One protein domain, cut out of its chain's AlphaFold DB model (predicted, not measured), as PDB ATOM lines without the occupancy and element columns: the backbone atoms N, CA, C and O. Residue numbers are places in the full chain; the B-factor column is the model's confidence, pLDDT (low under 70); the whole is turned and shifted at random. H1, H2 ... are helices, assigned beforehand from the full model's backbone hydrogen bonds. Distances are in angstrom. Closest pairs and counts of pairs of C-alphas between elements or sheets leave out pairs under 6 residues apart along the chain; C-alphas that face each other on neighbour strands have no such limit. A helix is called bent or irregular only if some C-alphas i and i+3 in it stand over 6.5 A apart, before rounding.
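Overview. This is residues 105 to 165 of the 189 residues of a protein of Rhizopus delemar (strain RA 99-880 / ATCC MYA-4621 / FGSC 9543 / NRRL 43880) (UniProt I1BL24). Two helices, H2 and the longer H3, pack side by side and run the same way, with the small helix H1 near the beginnings of both. A long link from the end of H2 runs back along the pair to the beginning of H3, and its turn around Lys 134 makes one end of the longest axis. The printed part has 61 residues with three named helices, in the order H1, H2, H3, and no named strand; the class is all helix. The whole is compact, with a radius of gyration of the C-alphas of 11.8 A, and spans 38 by 18 by 17 A.

Arrangement. H3, residues 148 to 164, is the longest helix; it is only just irregular, with C-alphas 152 and 155 6.8 A apart, and has a kink of 36 degrees near residue 155. H2, residues 118 to 128, touches H3, and their closest C-alphas, those of Glu 120 and Leu 154, are 7.7 A apart. The two run the same way at a steep tilt of 35.1 degrees, only just past shallow. H1, residues 108 to 111, is close to H2 but not clearly touching; their closest C-alphas, those of Asp 108 and Glu 120, are 6.3 A apart. H1 is also close to H3 but not clearly touching, with the C-alphas of Asp 108 and Thr 150 closest at 6.5 A. O i to N i+4 pairs are within hydrogen-bond range in 6 of 7 cases in H2 and 11 of 13 in H3, while H1 is too short for such a pair.

Along the chain. H3 measures 24.0 A from C-alpha 148 at (-19.428, -14.521, -15.089) to C-alpha 164 at (-24.751, -15.747, -38.422). H2 measures 15.2 A, and H1, which begins at C-alpha 108 at (-11.633, -14.965, -21.683), 5.3 A.

Size, cuts and confidence. The two C-alphas farthest apart, those of Asp 113 and Lys 134, are 38.1 A apart. The link from H1 to H2 is short, and that from H2 to H3, residues 129 to 147, is long. The printed part has no cut; its mean pLDDT is 94.4, and no printed residue is under 70.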
ATOM      1  N   ASP A 105      -8.738 -19.999 -29.127       98.25
ATOM      2  CA  ASP A 105      -8.606 -19.554 -27.739       98.25
ATOM      3  C   ASP A 105      -9.283 -18.198 -27.553       98.25
ATOM      4  O   ASP A 105      -8.839 -17.182 -28.094       98.25
ATOM      5  N   SER A 106     -10.366 -18.158 -26.776       97.62
ATOM      6  CA  SER A 106     -11.046 -16.893 -26.503       97.62
ATOM      7  C   SER A 106     -10.199 -15.926 -25.673       97.62
ATOM      8  O   SER A 106     -10.396 -14.719 -25.801       97.62
ATOM      9  N   ASN A 107      -9.243 -16.423 -24.878       97.81
ATOM     10  CA  ASN A 107      -8.522 -15.667 -23.851       97.81
ATOM     11  C   ASN A 107      -9.449 -14.975 -22.832       97.81
ATOM     12  O   ASN A 107      -9.105 -13.945 -22.250       97.81
ATOM     13  N   ASP A 108     -10.636 -15.531 -22.593       97.94
ATOM     14  CA  ASP A 108     -11.633 -14.965 -21.683       97.94
ATOM     15  C   ASP A 108     -11.124 -14.809 -20.241       97.94
ATOM     16  O   ASP A 108     -11.437 -13.823 -19.573       97.94
ATOM     17  N   TRP A 109     -10.269 -15.725 -19.787       95.56
ATOM     18  CA  TRP A 109      -9.597 -15.656 -18.488       95.56
ATOM     19  C   TRP A 109      -8.713 -14.410 -18.328       95.56
ATOM     20  O   TRP A 109      -8.642 -13.845 -17.234       95.56
ATOM     21  N   ARG A 110      -8.078 -13.940 -19.412       96.19
ATOM     22  CA  ARG A 110      -7.196 -12.761 -19.415       96.19
ATOM     23  C   ARG A 110      -7.983 -11.456 -19.340       96.19
ATOM     24  O   ARG A 110      -7.486 -10.463 -18.818       96.19
ATOM     25  N   TYR A 111      -9.206 -11.453 -19.862       93.75
ATOM     26  CA  TYR A 111     -10.033 -10.252 -19.986       93.75
ATOM     27  C   TYR A 111     -11.264 -10.272 -19.081       93.75
ATOM     28  O   TYR A 111     -12.127  -9.409 -19.223       93.75
ATOM     29  N   LYS A 112     -11.364 -11.222 -18.146       90.81
ATOM     30  CA  LYS A 112     -12.544 -11.453 -17.295       90.81
ATOM     31  C   LYS A 112     -13.076 -10.197 -16.581       90.81
ATOM     32  O   LYS A 112     -14.290 -10.084 -16.420       90.81
ATOM     33  N   ASP A 113     -12.196  -9.249 -16.250       91.88
ATOM     34  CA  ASP A 113     -12.516  -8.008 -15.525       91.88
ATOM     35  C   ASP A 113     -12.728  -6.790 -16.448       91.88
ATOM     36  O   ASP A 113     -13.107  -5.709 -16.002       91.88
ATOM     37  N   ILE A 114     -12.537  -6.955 -17.760       93.62
ATOM     38  CA  ILE A 114     -12.777  -5.916 -18.770       93.62
ATOM     39  C   ILE A 114     -14.212  -6.041 -19.284       93.62
ATOM     40  O   ILE A 114     -14.625  -7.105 -19.740       93.62
ATOM     41  N   SER A 115     -14.984  -4.951 -19.250       91.81
ATOM     42  CA  SER A 115     -16.407  -4.957 -19.630       91.81
ATOM     43  C   SER A 115     -16.653  -5.263 -21.113       91.81
ATOM     44  O   SER A 115     -17.667  -5.891 -21.443       91.81
ATOM     45  N   SER A 116     -15.734  -4.822 -21.977       96.06
ATOM     46  CA  SER A 116     -15.713  -5.082 -23.417       96.06
ATOM     47  C   SER A 116     -15.440  -6.560 -23.727       96.06
ATOM     48  O   SER A 116     -14.803  -7.272 -22.948       96.06
ATOM     49  N   LEU A 117     -15.917  -7.005 -24.893       97.62
ATOM     50  CA  LEU A 117     -15.616  -8.316 -25.480       97.62
ATOM     51  C   LEU A 117     -14.677  -8.218 -26.694       97.62
ATOM     52  O   LEU A 117     -14.497  -9.201 -27.403       97.62
ATOM     53  N   SER A 118     -14.143  -7.036 -27.010       97.94
ATOM     54  CA  SER A 118     -13.443  -6.790 -28.280       97.94
ATOM     55  C   SER A 118     -12.302  -7.777 -28.548       97.94
ATOM     56  O   SER A 118     -12.150  -8.222 -29.683       97.94
ATOM     57  N   ASN A 119     -11.550  -8.161 -27.514       98.00
ATOM     58  CA  ASN A 119     -10.432  -9.096 -27.647       98.00
ATOM     59  C   ASN A 119     -10.921 -10.521 -27.920       98.00
ATOM     60  O   ASN A 119     -10.485 -11.156 -28.876       98.00
ATOM     61  N   GLU A 120     -11.883 -11.010 -27.138       98.50
ATOM     62  CA  GLU A 120     -12.453 -12.342 -27.333       98.50
ATOM     63  C   GLU A 120     -13.160 -12.444 -28.691       98.50
ATOM     64  O   GLU A 120     -13.020 -13.438 -29.402       98.50
ATOM     65  N   GLN A 121     -13.866 -11.388 -29.103       98.38
ATOM     66  CA  GLN A 121     -14.505 -11.315 -30.415       98.38
ATOM     67  C   GLN A 121     -13.491 -11.360 -31.556       98.38
ATOM     68  O   GLN A 121     -13.746 -12.025 -32.560       98.38
ATOM     69  N   ALA A 122     -12.365 -10.655 -31.423       98.31
ATOM     70  CA  ALA A 122     -11.291 -10.687 -32.408       98.31
ATOM     71  C   ALA A 122     -10.688 -12.095 -32.534       98.31
ATOM     72  O   ALA A 122     -10.481 -12.557 -33.655       98.31
ATOM     73  N   ASN A 123     -10.506 -12.807 -31.417       98.19
ATOM     74  CA  ASN A 123      -9.997 -14.181 -31.413       98.19
ATOM     75  C   ASN A 123     -10.933 -15.161 -32.137       98.19
ATOM     76  O   ASN A 123     -10.477 -15.973 -32.932       98.19
ATOM     77  N   TYR A 124     -12.252 -15.058 -31.939       97.50
ATOM     78  CA  TYR A 124     -13.207 -15.869 -32.706       97.50
ATOM     79  C   TYR A 124     -13.224 -15.503 -34.195       97.50
ATOM     80  O   TYR A 124     -13.240 -16.384 -35.053       97.50
ATOM     81  N   LYS A 125     -13.234 -14.201 -34.513       96.69
ATOM     82  CA  LYS A 125     -13.250 -13.709 -35.899       96.69
ATOM     83  C   LYS A 125     -12.011 -14.151 -36.674       96.69
ATOM     84  O   LYS A 125     -12.139 -14.537 -37.829       96.69
ATOM     85  N   SER A 126     -10.836 -14.152 -36.043       96.44
ATOM     86  CA  SER A 126      -9.569 -14.478 -36.710       96.44
ATOM     87  C   SER A 126      -9.520 -15.897 -37.288       96.44
ATOM     88  O   SER A 126      -8.798 -16.105 -38.264       96.44
ATOM     89  N   VAL A 127     -10.300 -16.827 -36.727       95.06
ATOM     90  CA  VAL A 127     -10.443 -18.209 -37.205       95.06
ATOM     91  C   VAL A 127     -11.695 -18.353 -38.066       95.06
ATOM     92  O   VAL A 127     -11.600 -18.683 -39.244       95.06
ATOM     93  N   ILE A 128     -12.867 -18.024 -37.515       94.44
ATOM     94  CA  ILE A 128     -14.157 -18.291 -38.165       94.44
ATOM     95  C   ILE A 128     -14.338 -17.497 -39.470       94.44
ATOM     96  O   ILE A 128     -14.934 -18.008 -40.413       94.44
ATOM     97  N   ASP A 129     -13.839 -16.257 -39.565       93.12
ATOM     98  CA  ASP A 129     -13.968 -15.478 -40.811       93.12
ATOM     99  C   ASP A 129     -13.021 -15.950 -41.916       93.12
ATOM    100  O   ASP A 129     -13.263 -15.666 -43.091       93.12
ATOM    101  N   LYS A 130     -11.947 -16.655 -41.545       91.75
ATOM    102  CA  LYS A 130     -10.959 -17.191 -42.487       91.75
ATOM    103  C   LYS A 130     -11.268 -18.619 -42.926       91.75
ATOM    104  O   LYS A 130     -10.636 -19.090 -43.870       91.75
ATOM    105  N   ASP A 131     -12.207 -19.295 -42.269       90.25
ATOM    106  CA  ASP A 131     -12.564 -20.660 -42.632       90.25
ATOM    107  C   ASP A 131     -13.227 -20.727 -44.016       90.25
ATOM    108  O   ASP A 131     -13.890 -19.797 -44.500       90.25
ATOM    109  N   SER A 132     -13.015 -21.846 -44.701       81.75
ATOM    110  CA  SER A 132     -13.426 -21.996 -46.089       81.75
ATOM    111  C   SER A 132     -14.939 -22.143 -46.204       81.75
ATOM    112  O   SER A 132     -15.536 -23.116 -45.760       81.75
ATOM    113  N   LYS A 133     -15.578 -21.231 -46.945       76.88
ATOM    114  CA  LYS A 133     -17.015 -21.343 -47.262       76.88
ATOM    115  C   LYS A 133     -17.361 -22.592 -48.083       76.88
ATOM    116  O   LYS A 133     -18.508 -23.027 -48.052       76.88
ATOM    117  N   LYS A 134     -16.404 -23.115 -48.862       77.25
ATOM    118  CA  LYS A 134     -16.596 -24.277 -49.748       77.25
ATOM    119  C   LYS A 134     -16.273 -25.603 -49.059       77.25
ATOM    120  O   LYS A 134     -16.873 -26.608 -49.410       77.25
ATOM    121  N   ASN A 135     -15.340 -25.595 -48.108       77.44
ATOM    122  CA  ASN A 135     -14.915 -26.776 -47.360       77.44
ATOM    123  C   ASN A 135     -14.655 -26.398 -45.890       77.44
ATOM    124  O   ASN A 135     -13.493 -26.283 -45.504       77.44
ATOM    125  N   PRO A 136     -15.710 -26.095 -45.113       76.69
ATOM    126  CA  PRO A 136     -15.554 -25.625 -43.742       76.69
ATOM    127  C   PRO A 136     -15.013 -26.737 -42.842       76.69
ATOM    128  O   PRO A 136     -15.408 -27.900 -42.977       76.69
ATOM    129  N   HIS A 137     -14.145 -26.376 -41.902       85.56
ATOM    130  CA  HIS A 137     -13.607 -27.307 -40.914       85.56
ATOM    131  C   HIS A 137     -14.401 -27.262 -39.601       85.56
ATOM    132  O   HIS A 137     -15.092 -26.295 -39.276       85.56
ATOM    133  N   GLY A 138     -14.317 -28.341 -38.821       91.56
ATOM    134  CA  GLY A 138     -14.771 -28.322 -37.432       91.56
ATOM    135  C   GLY A 138     -13.780 -27.547 -36.563       91.56
ATOM    136  O   GLY A 138     -12.577 -27.759 -36.685       91.56
ATOM    137  N   HIS A 139     -14.288 -26.698 -35.670       95.25
ATOM    138  CA  HIS A 139     -13.480 -25.917 -34.730       95.25
ATOM    139  C   HIS A 139     -13.818 -26.292 -33.283       95.25
ATOM    140  O   HIS A 139     -14.983 -26.524 -32.943       95.25
ATOM    141  N   ILE A 140     -12.810 -26.308 -32.414       97.94
ATOM    142  CA  ILE A 140     -12.944 -26.551 -30.977       97.94
ATOM    143  C   ILE A 140     -12.483 -25.295 -30.239       97.94
ATOM    144  O   ILE A 140     -11.294 -24.996 -30.171       97.94
ATOM    145  N   ALA A 141     -13.429 -24.586 -29.625       97.94
ATOM    146  CA  ALA A 141     -13.133 -23.375 -28.869       97.94
ATOM    147  C   ALA A 141     -12.825 -23.643 -27.382       97.94
ATOM    148  O   ALA A 141     -13.435 -24.508 -26.741       97.94
ATOM    149  N   LEU A 142     -11.901 -22.861 -26.819       98.62
ATOM    150  CA  LEU A 142     -11.605 -22.788 -25.389       98.62
ATOM    151  C   LEU A 142     -12.251 -21.548 -24.751       98.62
ATOM    152  O   LEU A 142     -12.040 -20.410 -25.180       98.62
ATOM    153  N   GLN A 143     -13.020 -21.799 -23.691       98.25
ATOM    154  CA  GLN A 143     -13.658 -20.817 -22.811       98.25
ATOM    155  C   GLN A 143     -13.747 -21.390 -21.388       98.25
ATOM    156  O   GLN A 143     -13.627 -22.607 -21.207       98.25
ATOM    157  N   HIS A 144     -14.037 -20.536 -20.406       98.31
ATOM    158  CA  HIS A 144     -14.130 -20.886 -18.991       98.31
ATOM    159  C   HIS A 144     -15.438 -20.366 -18.371       98.31
ATOM    160  O   HIS A 144     -15.637 -19.168 -18.166       98.31
ATOM    161  N   ASP A 145     -16.344 -21.278 -18.023       96.44
ATOM    162  CA  ASP A 145     -17.662 -20.979 -17.442       96.44
ATOM    163  C   ASP A 145     -17.606 -20.477 -15.988       96.44
ATOM    164  O   ASP A 145     -18.575 -19.910 -15.486       96.44
ATOM    165  N   VAL A 146     -16.449 -20.593 -15.333       95.50
ATOM    166  CA  VAL A 146     -16.184 -20.001 -14.011       95.50
ATOM    167  C   VAL A 146     -16.158 -18.465 -14.039       95.50
ATOM    168  O   VAL A 146     -16.265 -17.818 -12.997       95.50
ATOM    169  N   HIS A 147     -16.040 -17.848 -15.220       96.50
ATOM    170  CA  HIS A 147     -16.075 -16.398 -15.380       96.50
ATOM    171  C   HIS A 147     -17.483 -15.916 -15.746       96.50
ATOM    172  O   HIS A 147     -18.014 -16.200 -16.821       96.50
ATOM    173  N   LYS A 148     -18.079 -15.083 -14.881       95.31
ATOM    174  CA  LYS A 148     -19.428 -14.521 -15.089       95.31
ATOM    175  C   LYS A 148     -19.575 -13.824 -16.446       95.31
ATOM    176  O   LYS A 148     -20.623 -13.940 -17.085       95.31
ATOM    177  N   LYS A 149     -18.536 -13.112 -16.901       97.06
ATOM    178  CA  LYS A 149     -18.528 -12.434 -18.205       97.06
ATOM    179  C   LYS A 149     -18.624 -13.430 -19.363       97.06
ATOM    180  O   LYS A 149     -19.383 -13.188 -20.303       97.06
ATOM    181  N   THR A 150     -17.924 -14.559 -19.262       98.25
ATOM    182  CA  THR A 150     -17.970 -15.628 -20.262       98.25
ATOM    183  C   THR A 150     -19.395 -16.140 -20.427       98.25
ATOM    184  O   THR A 150     -19.928 -16.132 -21.534       98.25
ATOM    185  N   VAL A 151     -20.052 -16.477 -19.317       97.19
ATOM    186  CA  VAL A 151     -21.410 -17.040 -19.334       97.19
ATOM    187  C   VAL A 151     -22.459 -16.020 -19.782       97.19
ATOM    188  O   VAL A 151     -23.293 -16.320 -20.630       97.19
ATOM    189  N   THR A 152     -22.437 -14.809 -19.221       96.88
ATOM    190  CA  THR A 152     -23.537 -13.841 -19.395       96.88
ATOM    191  C   THR A 152     -23.409 -12.954 -20.629       96.88
ATOM    192  O   THR A 152     -24.410 -12.394 -21.069       96.88
ATOM    193  N   LYS A 153     -22.204 -12.809 -21.196       98.00
ATOM    194  CA  LYS A 153     -21.956 -11.930 -22.350       98.00
ATOM    195  C   LYS A 153     -21.299 -12.652 -23.520       98.00
ATOM    196  O   LYS A 153     -21.815 -12.580 -24.635       98.00
ATOM    197  N   LEU A 154     -20.182 -13.346 -23.288       98.50
ATOM    198  CA  LEU A 154     -19.406 -13.932 -24.385       98.50
ATOM    199  C   LEU A 154     -20.154 -15.078 -25.072       98.50
ATOM    200  O   LEU A 154     -20.288 -15.051 -26.289       98.50
ATOM    201  N   VAL A 155     -20.674 -16.056 -24.326       98.25
ATOM    202  CA  VAL A 155     -21.389 -17.213 -24.896       98.25
ATOM    203  C   VAL A 155     -22.613 -16.794 -25.734       98.25
ATOM    204  O   VAL A 155     -22.708 -17.252 -26.876       98.25
ATOM    205  N   PRO A 156     -23.511 -15.892 -25.274       98.38
ATOM    206  CA  PRO A 156     -24.601 -15.376 -26.112       98.38
ATOM    207  C   PRO A 156     -24.121 -14.736 -27.419       98.38
ATOM    208  O   PRO A 156     -24.714 -14.961 -28.482       98.38
ATOM    209  N   TRP A 157     -23.023 -13.974 -27.357       98.25
ATOM    210  CA  TRP A 157     -22.419 -13.382 -28.545       98.25
ATOM    211  C   TRP A 157     -21.840 -14.451 -29.478       98.25
ATOM    212  O   TRP A 157     -22.149 -14.420 -30.664       98.25
ATOM    213  N   VAL A 158     -21.075 -15.424 -28.965       97.88
ATOM    214  CA  VAL A 158     -20.480 -16.519 -29.756       97.88
ATOM    215  C   VAL A 158     -21.562 -17.309 -30.484       97.88
ATOM    216  O   VAL A 158     -21.443 -17.540 -31.684       97.88
ATOM    217  N   ILE A 159     -22.648 -17.677 -29.797       97.31
ATOM    218  CA  ILE A 159     -23.761 -18.414 -30.409       97.31
ATOM    219  C   ILE A 159     -24.376 -17.612 -31.556       97.31
ATOM    220  O   ILE A 159     -24.557 -18.150 -32.649       97.31
ATOM    221  N   SER A 160     -24.685 -16.336 -31.321       97.00
ATOM    222  CA  SER A 160     -25.284 -15.458 -32.335       97.00
ATOM    223  C   SER A 160     -24.336 -15.246 -33.517       97.00
ATOM    224  O   SER A 160     -24.737 -15.370 -34.673       97.00
ATOM    225  N   TYR A 161     -23.061 -14.994 -33.226       96.50
ATOM    226  CA  TYR A 161     -22.014 -14.769 -34.208       96.50
ATOM    227  C   TYR A 161     -21.788 -16.001 -35.085       96.50
ATOM    228  O   TYR A 161     -21.894 -15.893 -36.302       96.50
ATOM    229  N   VAL A 162     -21.562 -17.180 -34.502       94.19
ATOM    230  CA  VAL A 162     -21.330 -18.423 -35.257       94.19
ATOM    231  C   VAL A 162     -22.563 -18.818 -36.068       94.19
ATOM    232  O   VAL A 162     -22.419 -19.180 -37.230       94.19
ATOM    233  N   LYS A 163     -23.783 -18.679 -35.524       92.19
ATOM    234  CA  LYS A 163     -25.025 -18.931 -36.285       92.19
ATOM    235  C   LYS A 163     -25.245 -17.941 -37.429       92.19
ATOM    236  O   LYS A 163     -25.899 -18.293 -38.405       92.19
ATOM    237  N   SER A 164     -24.725 -16.716 -37.317       92.75
ATOM    238  CA  SER A 164     -24.751 -15.747 -38.422       92.75
ATOM    239  C   SER A 164     -23.811 -16.140 -39.569       92.75
ATOM    240  O   SER A 164     -23.947 -15.639 -40.686       92.75
ATOM    241  N   LYS A 165     -22.861 -17.052 -39.317       88.62
ATOM    242  CA  LYS A 165     -22.006 -17.657 -40.339       88.62
ATOM    243  C   LYS A 165     -22.694 -18.898 -40.904       88.62
ATOM    244  O   LYS A 165     -23.444 -19.591 -40.223       88.62
TER     245      LYS A 165